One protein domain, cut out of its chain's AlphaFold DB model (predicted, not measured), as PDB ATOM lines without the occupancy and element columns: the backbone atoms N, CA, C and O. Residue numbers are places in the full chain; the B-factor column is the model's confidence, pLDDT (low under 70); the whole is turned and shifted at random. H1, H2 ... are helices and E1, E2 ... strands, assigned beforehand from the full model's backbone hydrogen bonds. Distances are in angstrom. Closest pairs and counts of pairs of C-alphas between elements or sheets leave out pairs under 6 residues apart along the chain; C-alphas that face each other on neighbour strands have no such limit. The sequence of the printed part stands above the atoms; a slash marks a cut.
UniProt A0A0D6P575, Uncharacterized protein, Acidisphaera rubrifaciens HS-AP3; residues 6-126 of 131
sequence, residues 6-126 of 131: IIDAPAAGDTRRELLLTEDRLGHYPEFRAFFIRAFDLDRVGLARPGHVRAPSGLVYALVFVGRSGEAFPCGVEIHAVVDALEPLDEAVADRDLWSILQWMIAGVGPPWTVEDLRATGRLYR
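What this domain is: This is residues 6 to 126 of the 131 residues of an uncharacterized protein of Acidisphaera rubrifaciens HS-AP3 (UniProt A0A0D6P575). A strongly twisted sheet of four strands forms a wall, with the long helix H3 slanting over one face, H1 over the same face, and no named helix over the other. H4 folds back along H3 on the side away from the sheet, and little H2 follows H1 beyond the sheet. The printed part has 121 residues, running E1, H1, H2, E2, E3, E4, H3, H4; the antiparallel sheet has the order E1, E4, E3, E2, and the class is mixed, helices and strands. It is compact, with a radius of gyration of the C-alphas of 14.7 A and spans of 40 by 37 by 22 A.

Where its parts are: E1, residues 15 to 23, begins at C-alpha (71.729, 77.751, 80.251), spans 23.2 A and bends by 55 degrees at residue 20. E4 is residues 76 to 84, 25.7 A; E3 60 to 66, 19.2 A; E2 51 to 54, 10.5 A. H3, residues 91 to 109, spans 26.6 A; H1, 30 to 40, 15.8 A; H2, 42 to 45, 4.9 A; H4, 115 to 124, 14.2 A, ends at C-alpha (80.047, 103.850, 103.592).

How they stand to each other: Across the neighbour strands E1 and E4, N 18 and O 81 are within hydrogen-bond range at 3.0 A, as are N 64 and O 78 across E4 and E3 at 2.9 A, and N 53 and O 61 across E3 and E2 at 2.9 A. E2, E3 and E4 form a meander, each strand the antiparallel neighbour of the one before. H1 and H3 on one face make two layers with the sheet. H3 has a height over the sheet of 7.7 A. With residues 105 to 109 alone it touches H1, about perpendicular at 74 degrees; the closest C-alphas, Phe 35 and Val 109, are 5.6 A apart. H3 and H4 form a helical hairpin at a steep tilt of 42 degrees, opposite ways, and touch through residues 103 to 107 of H3 alone, closest at the C-alphas of Gln 103 and Val 115, 5.7 A. H2 is close to H1 but not clearly touching, with the closest C-alphas, Ile 37 and Asp 43, 6.4 A apart. In H1, H3 and H4 every O i to N i+4 pair is within hydrogen-bond range; H2 is too short for one, and its one O i to N i+3 pair is not within range.

The domain as a whole: The C-alphas of Leu 86 and Pro 112, the two farthest apart, are 41.8 A apart. The printed part has no cut, no link is long, and no printed residue is under 70 in pLDDT.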
ATOM      1  N   ILE A   6      87.841  79.405  90.681       96.44
ATOM      2  CA  ILE A   6      87.934  79.274  89.225       96.44
ATOM      3  C   ILE A   6      87.573  77.835  88.865       96.44
ATOM      4  O   ILE A   6      88.099  76.893  89.459       96.44
ATOM      5  N   ILE A   7      86.671  77.672  87.904       96.00
ATOM      6  CA  ILE A   7      86.220  76.368  87.424       96.00
ATOM      7  C   ILE A   7      86.391  76.274  85.910       96.00
ATOM      8  O   ILE A   7      86.471  77.288  85.213       96.00
ATOM      9  N   ASP A   8      86.421  75.048  85.395       92.31
ATOM     10  CA  ASP A   8      86.249  74.831  83.964       92.31
ATOM     11  C   ASP A   8      84.856  75.277  83.511       92.31
ATOM     12  O   ASP A   8      83.923  75.407  84.311       92.31
ATOM     13  N   ALA A   9      84.721  75.510  82.203       87.69
ATOM     14  CA  ALA A   9      83.434  75.841  81.617       87.69
ATOM     15  C   ALA A   9      82.401  74.763  81.998       87.69
ATOM     16  O   ALA A   9      82.693  73.569  81.847       87.69
ATOM     17  N   PRO A  10      81.214  75.157  82.498       85.88
ATOM     18  CA  PRO A  10      80.163  74.199  82.792       85.88
ATOM     19  C   PRO A  10      79.796  73.431  81.518       85.88
ATOM     20  O   PRO A  10      79.963  73.933  80.400       85.88
ATOM     21  N   ALA A  11      79.318  72.198  81.687       83.50
ATOM     22  CA  ALA A  11      78.869  71.389  80.564       83.50
ATOM     23  C   ALA A  11      77.824  72.158  79.746       83.50
ATOM     24  O   ALA A  11      77.002  72.885  80.305       83.50
ATOM     25  N   ALA A  12      77.854  71.982  78.424       71.88
ATOM     26  CA  ALA A  12      76.830  72.545  77.558       71.88
ATOM     27  C   ALA A  12      75.465  71.975  77.977       71.88
ATOM     28  O   ALA A  12      75.205  70.782  77.827       71.88
ATOM     29  N   GLY A  13      74.632  72.839  78.542       77.31
ATOM     30  CA  GLY A  13      73.257  72.572  78.942       77.31
ATOM     31  C   GLY A  13      72.367  73.721  78.487       77.31
ATOM     32  O   GLY A  13      72.855  74.692  77.902       77.31
ATOM     33  N   ASP A  14      71.071  73.617  78.761       84.62
ATOM     34  CA  ASP A  14      70.131  74.709  78.521       84.62
ATOM     35  C   ASP A  14      70.363  75.795  79.580       84.62
ATOM     36  O   ASP A  14      69.731  75.805  80.627       84.62
ATOM     37  N   THR A  15      71.375  76.637  79.365       90.38
ATOM     38  CA  THR A  15      71.729  77.751  80.251       90.38
ATOM     39  C   THR A  15      71.742  79.053  79.466       90.38
ATOM     40  O   THR A  15      72.153  79.100  78.302       90.38
ATOM     41  N   ARG A  16      71.313  80.133  80.113       92.12
ATOM     42  CA  ARG A  16      71.394  81.501  79.598       92.12
ATOM     43  C   ARG A  16      72.411  82.309  80.391       92.12
ATOM     44  O   ARG A  16      72.738  81.991  81.532       92.12
ATOM     45  N   ARG A  17      72.904  83.381  79.773       93.19
ATOM     46  CA  ARG A  17      73.765  84.365  80.430       93.19
ATOM     47  C   ARG A  17      72.965  85.615  80.740       93.19
ATOM     48  O   ARG A  17      72.328  86.168  79.845       93.19
ATOM     49  N   GLU A  18      73.010  86.041  81.991       95.56
ATOM     50  CA  GLU A  18      72.414  87.289  82.451       95.56
ATOM     51  C   GLU A  18      73.527  88.251  82.859       95.56
ATOM     52  O   GLU A  18      74.300  87.953  83.770       95.56
ATOM     53  N   LEU A  19      73.651  89.368  82.140       96.88
ATOM     54  CA  LEU A  19      74.676  90.377  82.399       96.88
ATOM     55  C   LEU A  19      74.390  91.076  83.729       96.88
ATOM     56  O   LEU A  19      73.305  91.623  83.912       96.88
ATOM     57  N   LEU A  20      75.388  91.114  84.610       97.06
ATOM     58  CA  LEU A  20      75.274  91.743  85.926       97.06
ATOM     59  C   LEU A  20      76.181  92.958  86.103       97.06
ATOM     60  O   LEU A  20      75.801  93.926  86.755       97.06
ATOM     61  N   LEU A  21      77.394  92.909  85.552       96.94
ATOM     62  CA  LEU A  21      78.376  93.975  85.715       96.94
ATOM     63  C   LEU A  21      79.237  94.109  84.465       96.94
ATOM     64  O   LEU A  21      79.711  93.110  83.928       96.94
ATOM     65  N   THR A  22      79.496  95.352  84.069       97.25
ATOM     66  CA  THR A  22      80.464  95.705  83.028       97.25
ATOM     67  C   THR A  22      81.499  96.659  83.617       97.25
ATOM     68  O   THR A  22      81.142  97.714  84.138       97.25
ATOM     69  N   GLU A  23      82.777  96.299  83.519       95.88
ATOM     70  CA  GLU A  23      83.911  97.184  83.791       95.88
ATOM     71  C   GLU A  23      84.675  97.411  82.485       95.88
ATOM     72  O   GLU A  23      85.314  96.505  81.951       95.88
ATOM     73  N   ASP A  24      84.605  98.630  81.959       94.00
ATOM     74  CA  ASP A  24      85.138  98.978  80.641       94.00
ATOM     75  C   ASP A  24      86.591  99.451  80.651       94.00
ATOM     76  O   ASP A  24      87.182  99.604  79.582       94.00
ATOM     77  N   ARG A  25      87.150  99.734  81.827       93.12
ATOM     78  CA  ARG A  25      88.475 100.324  82.031       93.12
ATOM     79  C   ARG A  25      89.261  99.525  83.059       93.12
ATOM     80  O   ARG A  25      89.924 100.082  83.933       93.12
ATOM     81  N   LEU A  26      89.277  98.207  82.889       92.50
ATOM     82  CA  LEU A  26      89.998  97.280  83.758       92.50
ATOM     83  C   LEU A  26      91.496  97.613  83.871       92.50
ATOM     84  O   LEU A  26      92.128  97.366  84.895       92.50
ATOM     85  N   GLY A  27      92.068  98.201  82.817       87.88
ATOM     86  CA  GLY A  27      93.456  98.663  82.781       87.88
ATOM     87  C   GLY A  27      93.714 100.036  83.411       87.88
ATOM     88  O   GLY A  27      94.861 100.475  83.363       87.88
ATOM     89  N   HIS A  28      92.703 100.721  83.969       92.94
ATOM     90  CA  HIS A  28      92.889 102.003  84.664       92.94
ATOM     91  C   HIS A  28      93.894 101.868  85.814       92.94
ATOM     92  O   HIS A  28      94.762 102.726  85.974       92.94
ATOM     93  N   TYR A  29      93.821 100.740  86.523       93.69
ATOM     94  CA  TYR A  29      94.823 100.271  87.470       93.69
ATOM     95  C   TYR A  29      95.458  98.980  86.913       93.69
ATOM     96  O   TYR A  29      94.784  97.945  86.848       93.69
ATOM     97  N   PRO A  30      96.725  99.013  86.445       94.94
ATOM     98  CA  PRO A  30      97.355  97.893  85.738       94.94
ATOM     99  C   PRO A  30      97.350  96.554  86.490       94.94
ATOM    100  O   PRO A  30      97.324  95.493  85.867       94.94
ATOM    101  N   GLU A  31      97.379  96.593  87.817       96.44
ATOM    102  CA  GLU A  31      97.392  95.444  88.714       96.44
ATOM    103  C   GLU A  31      96.105  94.608  88.648       96.44
ATOM    104  O   GLU A  31      96.182  93.381  88.748       96.44
ATOM    105  N   PHE A  32      94.951  95.227  88.374       96.69
ATOM    106  CA  PHE A  32      93.679  94.519  88.188       96.69
ATOM    107  C   PHE A  32      93.682  93.734  86.881       96.69
ATOM    108  O   PHE A  32      93.385  92.539  86.866       96.69
ATOM    109  N   ARG A  33      94.121  94.365  85.786       96.38
ATOM    110  CA  ARG A  33      94.343  93.659  84.518       96.38
ATOM    111  C   ARG A  33      95.325  92.501  84.699       96.38
ATOM    112  O   ARG A  33      95.052  91.388  84.257       96.38
ATOM    113  N   ALA A  34      96.450  92.744  85.373       96.88
ATOM    114  CA  ALA A  34      97.466  91.723  85.610       96.88
ATOM    115  C   ALA A  34      96.932  90.547  86.446       96.88
ATOM    116  O   ALA A  34      97.303  89.402  86.192       96.88
ATOM    117  N   PHE A  35      96.057  90.808  87.420       97.25
ATOM    118  CA  PHE A  35      95.377  89.761  88.175       97.25
ATOM    119  C   PHE A  35      94.552  88.851  87.258       97.25
ATOM    120  O   PHE A  35      94.763  87.640  87.284       97.25
ATOM    121  N   PHE A  36      93.689  89.407  86.402       96.69
ATOM    122  CA  PHE A  36      92.861  88.599  85.499       96.69
ATOM    123  C   PHE A  36      93.677  87.826  84.461       96.69
ATOM    124  O   PHE A  36      93.369  86.663  84.201       96.69
ATOM    125  N   ILE A  37      94.750  88.426  83.931       96.44
ATOM    126  CA  ILE A  37      95.679  87.734  83.027       96.44
ATOM    127  C   ILE A  37      96.252  86.483  83.694       96.44
ATOM    128  O   ILE A  37      96.205  85.407  83.101       96.44
ATOM    129  N   ARG A  38      96.741  86.600  84.936       96.62
ATOM    130  CA  ARG A  38      97.298  85.461  85.680       96.62
ATOM    131  C   ARG A  38      96.231  84.446  86.076       96.62
ATOM    132  O   ARG A  38      96.453  83.252  85.926       96.62
ATOM    133  N   ALA A  39      95.096  84.915  86.590       96.19
ATOM    134  CA  ALA A  39      94.028  84.061  87.099       96.19
ATOM    135  C   ALA A  39      93.447  83.152  86.007       96.19
ATOM    136  O   ALA A  39      93.176  81.983  86.267       96.19
ATOM    137  N   PHE A  40      93.299  83.665  84.782       96.00
ATOM    138  CA  PHE A  40      92.679  82.936  83.672       96.00
ATOM    139  C   PHE A  40      93.650  82.554  82.549       96.00
ATOM    140  O   PHE A  40      93.206  82.069  81.508       96.00
ATOM    141  N   ASP A  41      94.960  82.729  82.766       94.81
ATOM    142  CA  ASP A  41      96.019  82.388  81.804       94.81
ATOM    143  C   ASP A  41      95.784  83.038  80.424       94.81
ATOM    144  O   ASP A  41      95.875  82.412  79.363       94.81
ATOM    145  N   LEU A  42      95.409  84.322  80.443       94.50
ATOM    146  CA  LEU A  42      94.949  85.038  79.250       94.50
ATOM    147  C   LEU A  42      96.067  85.305  78.239       94.50
ATOM    148  O   LEU A  42      95.771  85.452  77.058       94.50
ATOM    149  N   ASP A  43      97.333  85.305  78.660       91.81
ATOM    150  CA  ASP A  43      98.471  85.427  77.738       91.81
ATOM    151  C   ASP A  43      98.576  84.219  76.795       91.81
ATOM    152  O   ASP A  43      99.004  84.354  75.647       91.81
ATOM    153  N   ARG A  44      98.156  83.032  77.256       90.69
ATOM    154  CA  ARG A  44      98.162  81.803  76.453       90.69
ATOM    155  C   ARG A  44      96.815  81.530  75.796       90.69
ATOM    156  O   ARG A  44      96.768  81.076  74.655       90.69
ATOM    157  N   VAL A  45      95.723  81.741  76.528       86.81
ATOM    158  CA  VAL A  45      94.363  81.384  76.096       86.81
ATOM    159  C   VAL A  45      93.706  82.506  75.283       86.81
ATOM    160  O   VAL A  45      92.878  82.234  74.412       86.81
ATOM    161  N   GLY A  46      94.077  83.762  75.532       85.38
ATOM    162  CA  GLY A  46      93.499  84.931  74.876       85.38
ATOM    163  C   GLY A  46      91.972  84.961  74.977       85.38
ATOM    164  O   GLY A  46      91.393  84.750  76.039       85.38
ATOM    165  N   LEU A  47      91.321  85.193  73.835       83.62
ATOM    166  CA  LEU A  47      89.862  85.232  73.687       83.62
ATOM    167  C   LEU A  47      89.229  83.856  73.408       83.62
ATOM    168  O   LEU A  47      88.035  83.780  73.128       83.62
ATOM    169  N   ALA A  48      90.000  82.762  73.443       83.44
ATOM    170  CA  ALA A  48      89.508  81.454  73.010       83.44
ATOM    171  C   ALA A  48      88.396  80.884  73.910       83.44
ATOM    172  O   ALA A  48      87.602  80.063  73.454       83.44
ATOM    173  N   ARG A  49      88.330  81.297  75.183       81.56
ATOM    174  CA  ARG A  49      87.262  80.910  76.116       81.56
ATOM    175  C   ARG A  49      87.061  81.963  77.217       81.56
ATOM    176  O   ARG A  49      88.049  82.545  77.660       81.56
ATOM    177  N   PRO A  50      85.822  82.177  77.698       83.56
ATOM    178  CA  PRO A  50      85.573  82.960  78.907       83.56
ATOM    179  C   PRO A  50      86.189  82.306  80.149       83.56
ATOM    180  O   PRO A  50      86.317  81.078  80.219       83.56
ATOM    181  N   GLY A  51      86.492  83.123  81.156       94.69
ATOM    182  CA  GLY A  51      86.746  82.633  82.506       94.69
ATOM    183  C   GLY A  51      85.441  82.207  83.175       94.69
ATOM    184  O   GLY A  51      84.400  82.799  82.906       94.69
ATOM    185  N   HIS A  52      85.476  81.197  84.042       96.50
ATOM    186  CA  HIS A  52      84.321  80.828  84.862       96.50
ATOM    187  C   HIS A  52      84.722  80.759  86.327       96.50
ATOM    188  O   HIS A  52      85.792  80.248  86.667       96.50
ATOM    189  N   VAL A  53      83.851  81.267  87.191       97.75
ATOM    190  CA  VAL A  53      84.000  81.149  88.639       97.75
ATOM    191  C   VAL A  53      82.721  80.611  89.261       97.75
ATOM    192  O   VAL A  53      81.624  80.924  88.806       97.75
ATOM    193  N   ARG A  54      82.861  79.813  90.316       97.56
ATOM    194  CA  ARG A  54      81.773  79.463  91.228       97.56
ATOM    195  C   ARG A  54      81.856  80.371  92.445       97.56
ATOM    196  O   ARG A  54      82.918  80.451  93.059       97.56
ATOM    197  N   ALA A  55      80.761  81.044  92.772       97.25
ATOM    198  CA  ALA A  55      80.666  81.890  93.956       97.25
ATOM    199  C   ALA A  55      80.181  81.088  95.186       97.25
ATOM    200  O   ALA A  55      79.744  79.944  95.030       97.25
ATOM    201  N   PRO A  56      80.223  81.662  96.406       96.31
ATOM    202  CA  PRO A  56      79.839  80.957  97.631       96.31
ATOM    203  C   PRO A  56      78.400  80.427  97.656       96.31
ATOM    204  O   PRO A  56      78.139  79.439  98.338       96.31
ATOM    205  N   SER A  57      77.471  81.045  96.919       95.06
ATOM    206  CA  SER A  57      76.103  80.528  96.778       95.06
ATOM    207  C   SER A  57      76.016  79.198  96.011       95.06
ATOM    208  O   SER A  57      74.998  78.514  96.082       95.06
ATOM    209  N   GLY A  58      77.062  78.841  95.258       94.75
ATOM    210  CA  GLY A  58      77.067  77.745  94.292       94.75
ATOM    211  C   GLY A  58      76.782  78.181  92.851       94.75
ATOM    212  O   GLY A  58      77.078  77.404  91.938       94.75
ATOM    213  N   LEU A  59      76.288  79.406  92.628       95.38
ATOM    214  CA  LEU A  59      76.066  79.950  91.287       95.38
ATOM    215  C   LEU A  59      77.380  80.090  90.510       95.38
ATOM    216  O   LEU A  59      78.456  80.333  91.071       95.38
ATOM    217  N   VAL A  60      77.270  79.933  89.192       96.62
ATOM    218  CA  VAL A  60      78.385  80.055  88.254       96.62
ATOM    219  C   VAL A  60      78.297  81.387  87.528       96.62
ATOM    220  O   VAL A  60      77.234  81.783  87.059       96.62
ATOM    221  N   TYR A  61      79.441  82.047  87.389       97.62
ATOM    222  CA  TYR A  61      79.575  83.311  86.683       97.62
ATOM    223  C   TYR A  61      80.597  83.172  85.562       97.62
ATOM    224  O   TYR A  61      81.694  82.648  85.772       97.62
ATOM    225  N   ALA A  62      80.240  83.654  84.377       97.00
ATOM    226  CA  ALA A  62      81.147  83.784  83.250       97.00
ATOM    227  C   ALA A  62      81.773  85.185  83.258       97.00
ATOM    228  O   ALA A  62      81.064  86.191  83.246       97.00
ATOM    229  N   LEU A  63      83.102  85.237  83.259       97.50
ATOM    230  CA  LEU A  63      83.893  86.449  83.096       97.50
ATOM    231  C   LEU A  63      84.314  86.541  81.629       97.50
ATOM    232  O   LEU A  63      85.167  85.782  81.156       97.50
ATOM    233  N   VAL A  64      83.675  87.449  80.896       96.25
ATOM    234  CA  VAL A  64      83.926  87.686  79.474       96.25
ATOM    235  C   VAL A  64      84.896  88.853  79.343       96.25
ATOM    236  O   VAL A  64      84.578  89.989  79.680       96.25
ATOM    237  N   PHE A  65      86.104  88.561  78.868       96.12
ATOM    238  CA  PHE A  65      87.168  89.548  78.726       96.12
ATOM    239  C   PHE A  65      87.061  90.300  77.403       96.12
ATOM    240  O   PHE A  65      86.979  89.697  76.334       96.12
ATOM    241  N   VAL A  66      87.104  91.628  77.477       94.56
ATOM    242  CA  VAL A  66      86.927  92.517  76.328       94.56
ATOM    243  C   VAL A  66      88.289  92.957  75.797       94.56
ATOM    244  O   VAL A  66      89.170  93.370  76.556       94.56
ATOM    245  N   GLY A  67      88.456  92.881  74.475       92.69
ATOM    246  CA  GLY A  67      89.569  93.483  73.746       92.69
ATOM    247  C   GLY A  67      89.074  94.597  72.828       92.69
ATOM    248  O   GLY A  67      88.066  94.435  72.142       92.69
ATOM    249  N   ARG A  68      89.793  95.721  72.796       92.06
ATOM    250  CA  ARG A  68      89.536  96.848  71.891       92.06
ATOM    251  C   ARG A  68      90.795  97.166  71.098       92.06
ATOM    252  O   ARG A  68      91.911  97.053  71.601       92.06
ATOM    253  N   SER A  69      90.611  97.559  69.842       91.81
ATOM    254  CA  SER A  69      91.728  97.950  68.982       91.81
ATOM    255  C   SER A  69      92.475  99.139  69.586       91.81
ATOM    256  O   SER A  69      91.859 100.146  69.923       91.81
ATOM    257  N   GLY A  70      93.802  99.035  69.683       92.06
ATOM    258  CA  GLY A  70      94.655 100.081  70.256       92.06
ATOM    259  C   GLY A  70      94.779 100.054  71.782       92.06
ATOM    260  O   GLY A  70      95.519 100.867  72.329       92.06
ATOM    261  N   GLU A  71      94.123  99.114  72.469       92.19
ATOM    262  CA  GLU A  71      94.222  98.942  73.919       92.19
ATOM    263  C   GLU A  71      94.863  97.600  74.289       92.19
ATOM    264  O   GLU A  71      94.740  96.601  73.579       92.19
ATOM    265  N   ALA A  72      95.552  97.565  75.431       92.56
ATOM    266  CA  ALA A  72      96.104  96.323  75.960       92.56
ATOM    267  C   ALA A  72      94.983  95.416  76.493       92.56
ATOM    268  O   ALA A  72      94.142  95.855  77.279       92.56
ATOM    269  N   PHE A  73      95.008  94.143  76.094       93.50
ATOM    270  CA  PHE A  73      94.029  93.136  76.501       93.50
ATOM    271  C   PHE A  73      94.335  92.546  77.898       93.50
ATOM    272  O   PHE A  73      95.508  92.322  78.206       93.50
ATOM    273  N   PRO A  74      93.310  92.241  78.722       95.19
ATOM    274  CA  PRO A  74      91.932  92.715  78.598       95.19
ATOM    275  C   PRO A  74      91.805  94.196  78.965       95.19
ATOM    276  O   PRO A  74      92.380  94.655  79.956       95.19
ATOM    277  N   CYS A  75      91.032  94.939  78.173       95.00
ATOM    278  CA  CYS A  75      90.713  96.335  78.476       95.00
ATOM    279  C   CYS A  75      89.470  96.458  79.365       95.00
ATOM    280  O   CYS A  75      89.340  97.435  80.096       95.00
ATOM    281  N   GLY A  76      88.599  95.446  79.346       95.81
ATOM    282  CA  GLY A  76      87.402  95.370  80.174       95.81
ATOM    283  C   GLY A  76      87.012  93.934  80.514       95.81
ATOM    284  O   GLY A  76      87.585  92.975  79.984       95.81
ATOM    285  N   VAL A  77      86.034  93.794  81.400       96.81
ATOM    286  CA  VAL A  77      85.430  92.518  81.782       96.81
ATOM    287  C   VAL A  77      83.930  92.695  81.985       96.81
ATOM    288  O   VAL A  77      83.482  93.650  82.615       96.81
ATOM    289  N   GLU A  78      83.159  91.751  81.464       97.69
ATOM    290  CA  GLU A  78      81.748  91.591  81.788       97.69
ATOM    291  C   GLU A  78      81.572  90.367  82.685       97.69
ATOM    292  O   GLU A  78      82.166  89.314  82.435       97.69
ATOM    293  N   ILE A  79      80.739  90.491  83.712       98.06
ATOM    294  CA  ILE A  79      80.365  89.396  84.603       98.06
ATOM    295  C   ILE A  79      78.915  89.030  84.312       98.06
ATOM    296  O   ILE A  79      78.008  89.849  84.471       98.06
ATOM    297  N   HIS A  80      78.713  87.784  83.899       97.56
ATOM    298  CA  HIS A  80      77.403  87.224  83.593       97.56
ATOM    299  C   HIS A  80      77.088  86.089  84.559       97.56
ATOM    300  O   HIS A  80      77.913  85.188  84.707       97.56
ATOM    301  N   ALA A  81      75.903  86.072  85.165       96.69
ATOM    302  CA  ALA A  81      75.398  84.863  85.809       96.69
ATOM    303  C   ALA A  81      75.067  83.812  84.740       96.69
ATOM    304  O   ALA A  81      74.474  84.131  83.707       96.69
ATOM    305  N   VAL A  82      75.458  82.562  84.983       95.19
ATOM    306  CA  VAL A  82      75.034  81.404  84.191       95.19
ATOM    307  C   VAL A  82      73.806  80.821  84.876       95.19
ATOM    308  O   VAL A  82      73.913  80.246  85.956       95.19
ATOM    309  N   VAL A  83      72.645  81.024  84.261       93.44
ATOM    310  CA  VAL A  83      71.334  80.677  84.822       93.44
ATOM    311  C   VAL A  83      70.744  79.520  84.032       93.44
ATOM    312  O   VAL A  83      70.835  79.503  82.803       93.44
ATOM    313  N   ASP A  84      70.131  78.566  84.722       90.19
ATOM    314  CA  ASP A  84      69.463  77.441  84.076       90.19
ATOM    315  C   ASP A  84      68.234  77.927  83.294       90.19
ATOM    316  O   ASP A  84      67.316  78.526  83.848       90.19
ATOM    317  N   ALA A  85      68.232  77.664  81.987       87.00
ATOM    318  CA  ALA A  85      67.141  77.877  81.044       87.00
ATOM    319  C   ALA A  85      66.331  79.167  81.294       87.00
ATOM    320  O   ALA A  85      66.820  80.277  81.074       87.00
ATOM    321  N   LEU A  86      65.079  79.016  81.731       84.81
ATOM    322  CA  LEU A  86      64.127  80.097  81.998       84.81
ATOM    323  C   LEU A  86      63.942  80.375  83.495       84.81
ATOM    324  O   LEU A  86      63.026  81.114  83.856       84.81
ATOM    325  N   GLU A  87      64.777  79.797  84.359       89.56
ATOM    326  CA  GLU A  87      64.693  80.056  85.790       89.56
ATOM    327  C   GLU A  87      65.001  81.537  86.084       89.56
ATOM    328  O   GLU A  87      65.876  82.155  85.447       89.56
ATOM    329  N   PRO A  88      64.259  82.149  87.023       91.88
ATOM    330  CA  PRO A  88      64.550  83.496  87.471       91.88
ATOM    331  C   PRO A  88      65.874  83.514  88.236       91.88
ATOM    332  O   PRO A  88      66.185  82.606  89.007       91.88
ATOM    333  N   LEU A  89      66.645  84.581  88.045       94.69
ATOM    334  CA  LEU A  89      67.822  84.832  88.860       94.69
ATOM    335  C   LEU A  89      67.386  85.404  90.215       94.69
ATOM    336  O   LEU A  89      66.636  86.376  90.271       94.69
ATOM    337  N   ASP A  90      67.879  84.829  91.311       95.06
ATOM    338  CA  ASP A  90      67.765  85.458  92.629       95.06
ATOM    339  C   ASP A  90      68.754  86.629  92.708       95.06
ATOM    340  O   ASP A  90      69.950  86.446  92.951       95.06
ATOM    341  N   GLU A  91      68.247  87.842  92.483       93.38
ATOM    342  CA  GLU A  91      69.038  89.079  92.473       93.38
ATOM    343  C   GLU A  91      69.774  89.318  93.799       93.38
ATOM    344  O   GLU A  91      70.928  89.741  93.810       93.38
ATOM    345  N   ALA A  92      69.156  88.988  94.937       94.12
ATOM    346  CA  ALA A  92      69.776  89.203  96.240       94.12
ATOM    347  C   ALA A  92      70.940  88.231  96.480       94.12
ATOM    348  O   ALA A  92      71.908  88.573  97.168       94.12
ATOM    349  N   VAL A  93      70.849  87.005  95.956       95.25
ATOM    350  CA  VAL A  93      71.976  86.062  95.927       95.25
ATOM    351  C   VAL A  93      73.058  86.560  94.970       95.25
ATOM    352  O   VAL A  93      74.223  86.603  95.371       95.25
ATOM    353  N   ALA A  94      72.681  86.990  93.763       95.50
ATOM    354  CA  ALA A  94      73.611  87.497  92.759       95.50
ATOM    355  C   ALA A  94      74.426  88.692  93.282       95.50
ATOM    356  O   ALA A  94      75.650  88.699  93.165       95.50
ATOM    357  N   ASP A  95      73.791  89.642  93.968       94.56
ATOM    358  CA  ASP A  95      74.466  90.790  94.586       94.56
ATOM    359  C   ASP A  95      75.505  90.373  95.641       94.56
ATOM    360  O   ASP A  95      76.620  90.907  95.692       94.56
ATOM    361  N   ARG A  96      75.179  89.385  96.488       95.44
ATOM    362  CA  ARG A  96      76.119  88.860  97.499       95.44
ATOM    363  C   ARG A  96      77.303  88.139  96.864       95.44
ATOM    364  O   ARG A  96      78.429  88.214  97.373       95.44
ATOM    365  N   ASP A  97      77.069  87.450  95.761       96.75
ATOM    366  CA  ASP A  97      78.118  86.769  95.017       96.75
ATOM    367  C   ASP A  97      79.011  87.749  94.262       96.75
ATOM    368  O   ASP A  97      80.230  87.613  94.341       96.75
ATOM    369  N   LEU A  98      78.450  88.774  93.609       96.00
ATOM    370  CA  LEU A  98      79.227  89.850  92.985       96.00
ATOM    371  C   LEU A  98      80.153  90.505  94.005       96.00
ATOM    372  O   LEU A  98      81.344  90.682  93.748       96.00
ATOM    373  N   TRP A  99      79.646  90.785  95.205       96.12
ATOM    374  CA  TRP A  99      80.473  91.282  96.299       96.12
ATOM    375  C   TRP A  99      81.585  90.303  96.705       96.12
ATOM    376  O   TRP A  99      82.711  90.706  97.008       96.12
ATOM    377  N   SER A 100      81.303  89.002  96.695       96.88
ATOM    378  CA  SER A 100      82.307  87.966  96.963       96.88
ATOM    379  C   SER A 100      83.368  87.890  95.857       96.88
ATOM    380  O   SER A 100      84.551  87.746  96.167       96.88
ATOM    381  N   ILE A 101      82.977  88.057  94.590       97.44
ATOM    382  CA  ILE A 101      83.875  88.122  93.426       97.44
ATOM    383  C   ILE A 101      84.769  89.365  93.505       97.44
ATOM    384  O   ILE A 101      85.977  89.257  93.297       97.44
ATOM    385  N   LEU A 102      84.225  90.524  93.887       95.81
ATOM    386  CA  LEU A 102      85.016  91.738  94.109       95.81
ATOM    387  C   LEU A 102      86.045  91.546  95.231       95.81
ATOM    388  O   LEU A 102      87.213  91.883  95.056       95.81
ATOM    389  N   GLN A 103      85.650  90.957  96.364       96.62
ATOM    390  CA  GLN A 103      86.587  90.652  97.454       96.62
ATOM    391  C   GLN A 103      87.670  89.653  97.024       96.62
ATOM    392  O   GLN A 103      88.832  89.824  97.391       96.62
ATOM    393  N   TRP A 104      87.310  88.631  96.244       97.56
ATOM    394  CA  TRP A 104      88.260  87.676  95.667       97.56
ATOM    395  C   TRP A 104      89.274  88.366  94.748       97.56
ATOM    396  O   TRP A 104      90.476  88.147  94.892       97.56
ATOM    397  N   MET A 105      88.806  89.254  93.868       96.88
ATOM    398  CA  MET A 105      89.660  90.055  92.995       96.88
ATOM    399  C   MET A 105      90.604  90.950  93.806       96.88
ATOM    400  O   MET A 105      91.809  90.921  93.576       96.88
ATOM    401  N   ILE A 106      90.096  91.698  94.790       96.81
ATOM    402  CA  ILE A 106      90.920  92.574  95.638       96.81
ATOM    403  C   ILE A 106      91.975  91.775  96.408       96.81
ATOM    404  O   ILE A 106      93.142  92.165  96.439       96.81
ATOM    405  N   ALA A 107      91.601  90.627  96.978       96.81
ATOM    406  CA  ALA A 107      92.546  89.747  97.657       96.81
ATOM    407  C   ALA A 107      93.639  89.220  96.710       96.81
ATOM    408  O   ALA A 107      94.797  89.117  97.112       96.81
ATOM    409  N   GLY A 108      93.284  88.895  95.463       96.50
ATOM    410  CA  GLY A 108      94.219  88.395  94.455       96.50
ATOM    411  C   GLY A 108      95.101  89.467  93.803       96.50
ATOM    412  O   GLY A 108      96.205  89.153  93.351       96.50
ATOM    413  N   VAL A 109      94.644  90.722  93.763       97.06
ATOM    414  CA  VAL A 109      95.462  91.885  93.389       97.06
ATOM    415  C   VAL A 109      96.489  92.174  94.487       97.06
ATOM    416  O   VAL A 109      97.677  92.295  94.190       97.06
ATOM    417  N   GLY A 110      96.047  92.214  95.748       95.75
ATOM    418  CA  GLY A 110      96.899  92.456  96.911       95.75
ATOM    419  C   GLY A 110      97.251  93.937  97.142       95.75
ATOM    420  O   GLY A 110      96.676  94.825  96.509       95.75
ATOM    421  N   PRO A 111      98.192  94.227  98.068       94.31
ATOM    422  CA  PRO A 111      98.523  95.591  98.481       94.31
ATOM    423  C   PRO A 111      98.888  96.517  97.304       94.31
ATOM    424  O   PRO A 111      99.591  96.084  96.390       94.31
ATOM    425  N   PRO A 112      98.471  97.797  97.334       95.31
ATOM    426  CA  PRO A 112      97.838  98.494  98.460       95.31
ATOM    427  C   PRO A 112      96.335  98.214  98.622       95.31
ATOM    428  O   PRO A 112      95.728  98.730  99.553       95.31
ATOM    429  N   TRP A 113      95.731  97.401  97.756       96.12
ATOM    430  CA  TRP A 113      94.304  97.098  97.795       96.12
ATOM    431  C   TRP A 113      94.012  96.037  98.849       96.12
ATOM    432  O   TRP A 113      94.536  94.922  98.794       96.12
ATOM    433  N   THR A 114      93.164  96.369  99.819       96.81
ATOM    434  CA  THR A 114      92.785  95.426 100.869       96.81
ATOM    435  C   THR A 114      91.290  95.145 100.851       96.81
ATOM    436  O   THR A 114      90.460  96.002 100.544       96.81
ATOM    437  N   VAL A 115      90.929  93.911 101.209       95.81
ATOM    438  CA  VAL A 115      89.523  93.519 101.377       95.81
ATOM    439  C   VAL A 115      88.858  94.347 102.481       95.81
ATOM    440  O   VAL A 115      87.660  94.607 102.408       95.81
ATOM    441  N   GLU A 116      89.620  94.776 103.489       95.62
ATOM    442  CA  GLU A 116      89.092  95.619 104.561       95.62
ATOM    443  C   GLU A 116      88.721  97.013 104.051       95.62
ATOM    444  O   GLU A 116      87.630  97.487 104.367       95.62
ATOM    445  N   ASP A 117      89.550  97.623 103.198       96.62
ATOM    446  CA  ASP A 117      89.225  98.907 102.569       96.62
ATOM    447  C   ASP A 117      87.980  98.779 101.689       96.62
ATOM    448  O   ASP A 117      87.058  99.584 101.816       96.62
ATOM    449  N   LEU A 118      87.881  97.713 100.881       95.69
ATOM    450  CA  LEU A 118      86.673  97.435 100.097       95.69
ATOM    451  C   LEU A 118      85.433  97.332 101.002       95.69
ATOM    452  O   LEU A 118      84.397  97.921 100.697       95.69
ATOM    453  N   ARG A 119      85.520  96.617 102.129       95.12
ATOM    454  CA  ARG A 119      84.414  96.499 103.095       95.12
ATOM    455  C   ARG A 119      84.061  97.828 103.745       95.12
ATOM    456  O   ARG A 119      82.880  98.142 103.862       95.12
ATOM    457  N   ALA A 120      85.053  98.619 104.144       95.94
ATOM    458  CA  ALA A 120      84.835  99.948 104.700       95.94
ATOM    459  C   ALA A 120      84.125 100.864 103.692       95.94
ATOM    460  O   ALA A 120      83.137 101.513 104.041       95.94
ATOM    461  N   THR A 121      84.561 100.847 102.431       94.88
ATOM    462  CA  THR A 121      83.905 101.546 101.324       94.88
ATOM    463  C   THR A 121      82.478 101.040 101.107       94.88
ATOM    464  O   THR A 121      81.551 101.842 101.018       94.88
ATOM    465  N   GLY A 122      82.260  99.723 101.100       94.69
ATOM    466  CA  GLY A 122      80.931  99.125 100.962       94.69
ATOM    467  C   GLY A 122      79.961  99.574 102.057       94.69
ATOM    468  O   GLY A 122      78.839  99.977 101.752       94.69
ATOM    469  N   ARG A 123      80.407  99.604 103.320       94.94
ATOM    470  CA  ARG A 123      79.618 100.125 104.451       94.94
ATOM    471  C   ARG A 123      79.290 101.608 104.293       94.94
ATOM    472  O   ARG A 123      78.154 102.009 104.544       94.94
ATOM    473  N   LEU A 124      80.252 102.419 103.842       96.00
ATOM    474  CA  LEU A 124      80.047 103.850 103.592       96.00
ATOM    475  C   LEU A 124      78.942 104.090 102.551       96.00
ATOM    476  O   LEU A 124      78.084 104.952 102.748       96.00
ATOM    477  N   TYR A 125      78.928 103.290 101.484       93.62
ATOM    478  CA  TYR A 125      77.911 103.344 100.431       93.62
ATOM    479  C   TYR A 125      76.653 102.515 100.730       93.62
ATOM    480  O   TYR A 125      75.753 102.464  99.896       93.62
ATOM    481  N   ARG A 126      76.554 101.912 101.923       92.50
ATOM    482  CA  ARG A 126      75.421 101.076 102.358       92.50
ATOM    483  C   ARG A 126      75.127  99.909 101.412       92.50
ATOM    484  O   ARG A 126      73.968  99.566 101.191       92.50
TER     485      ARG A 126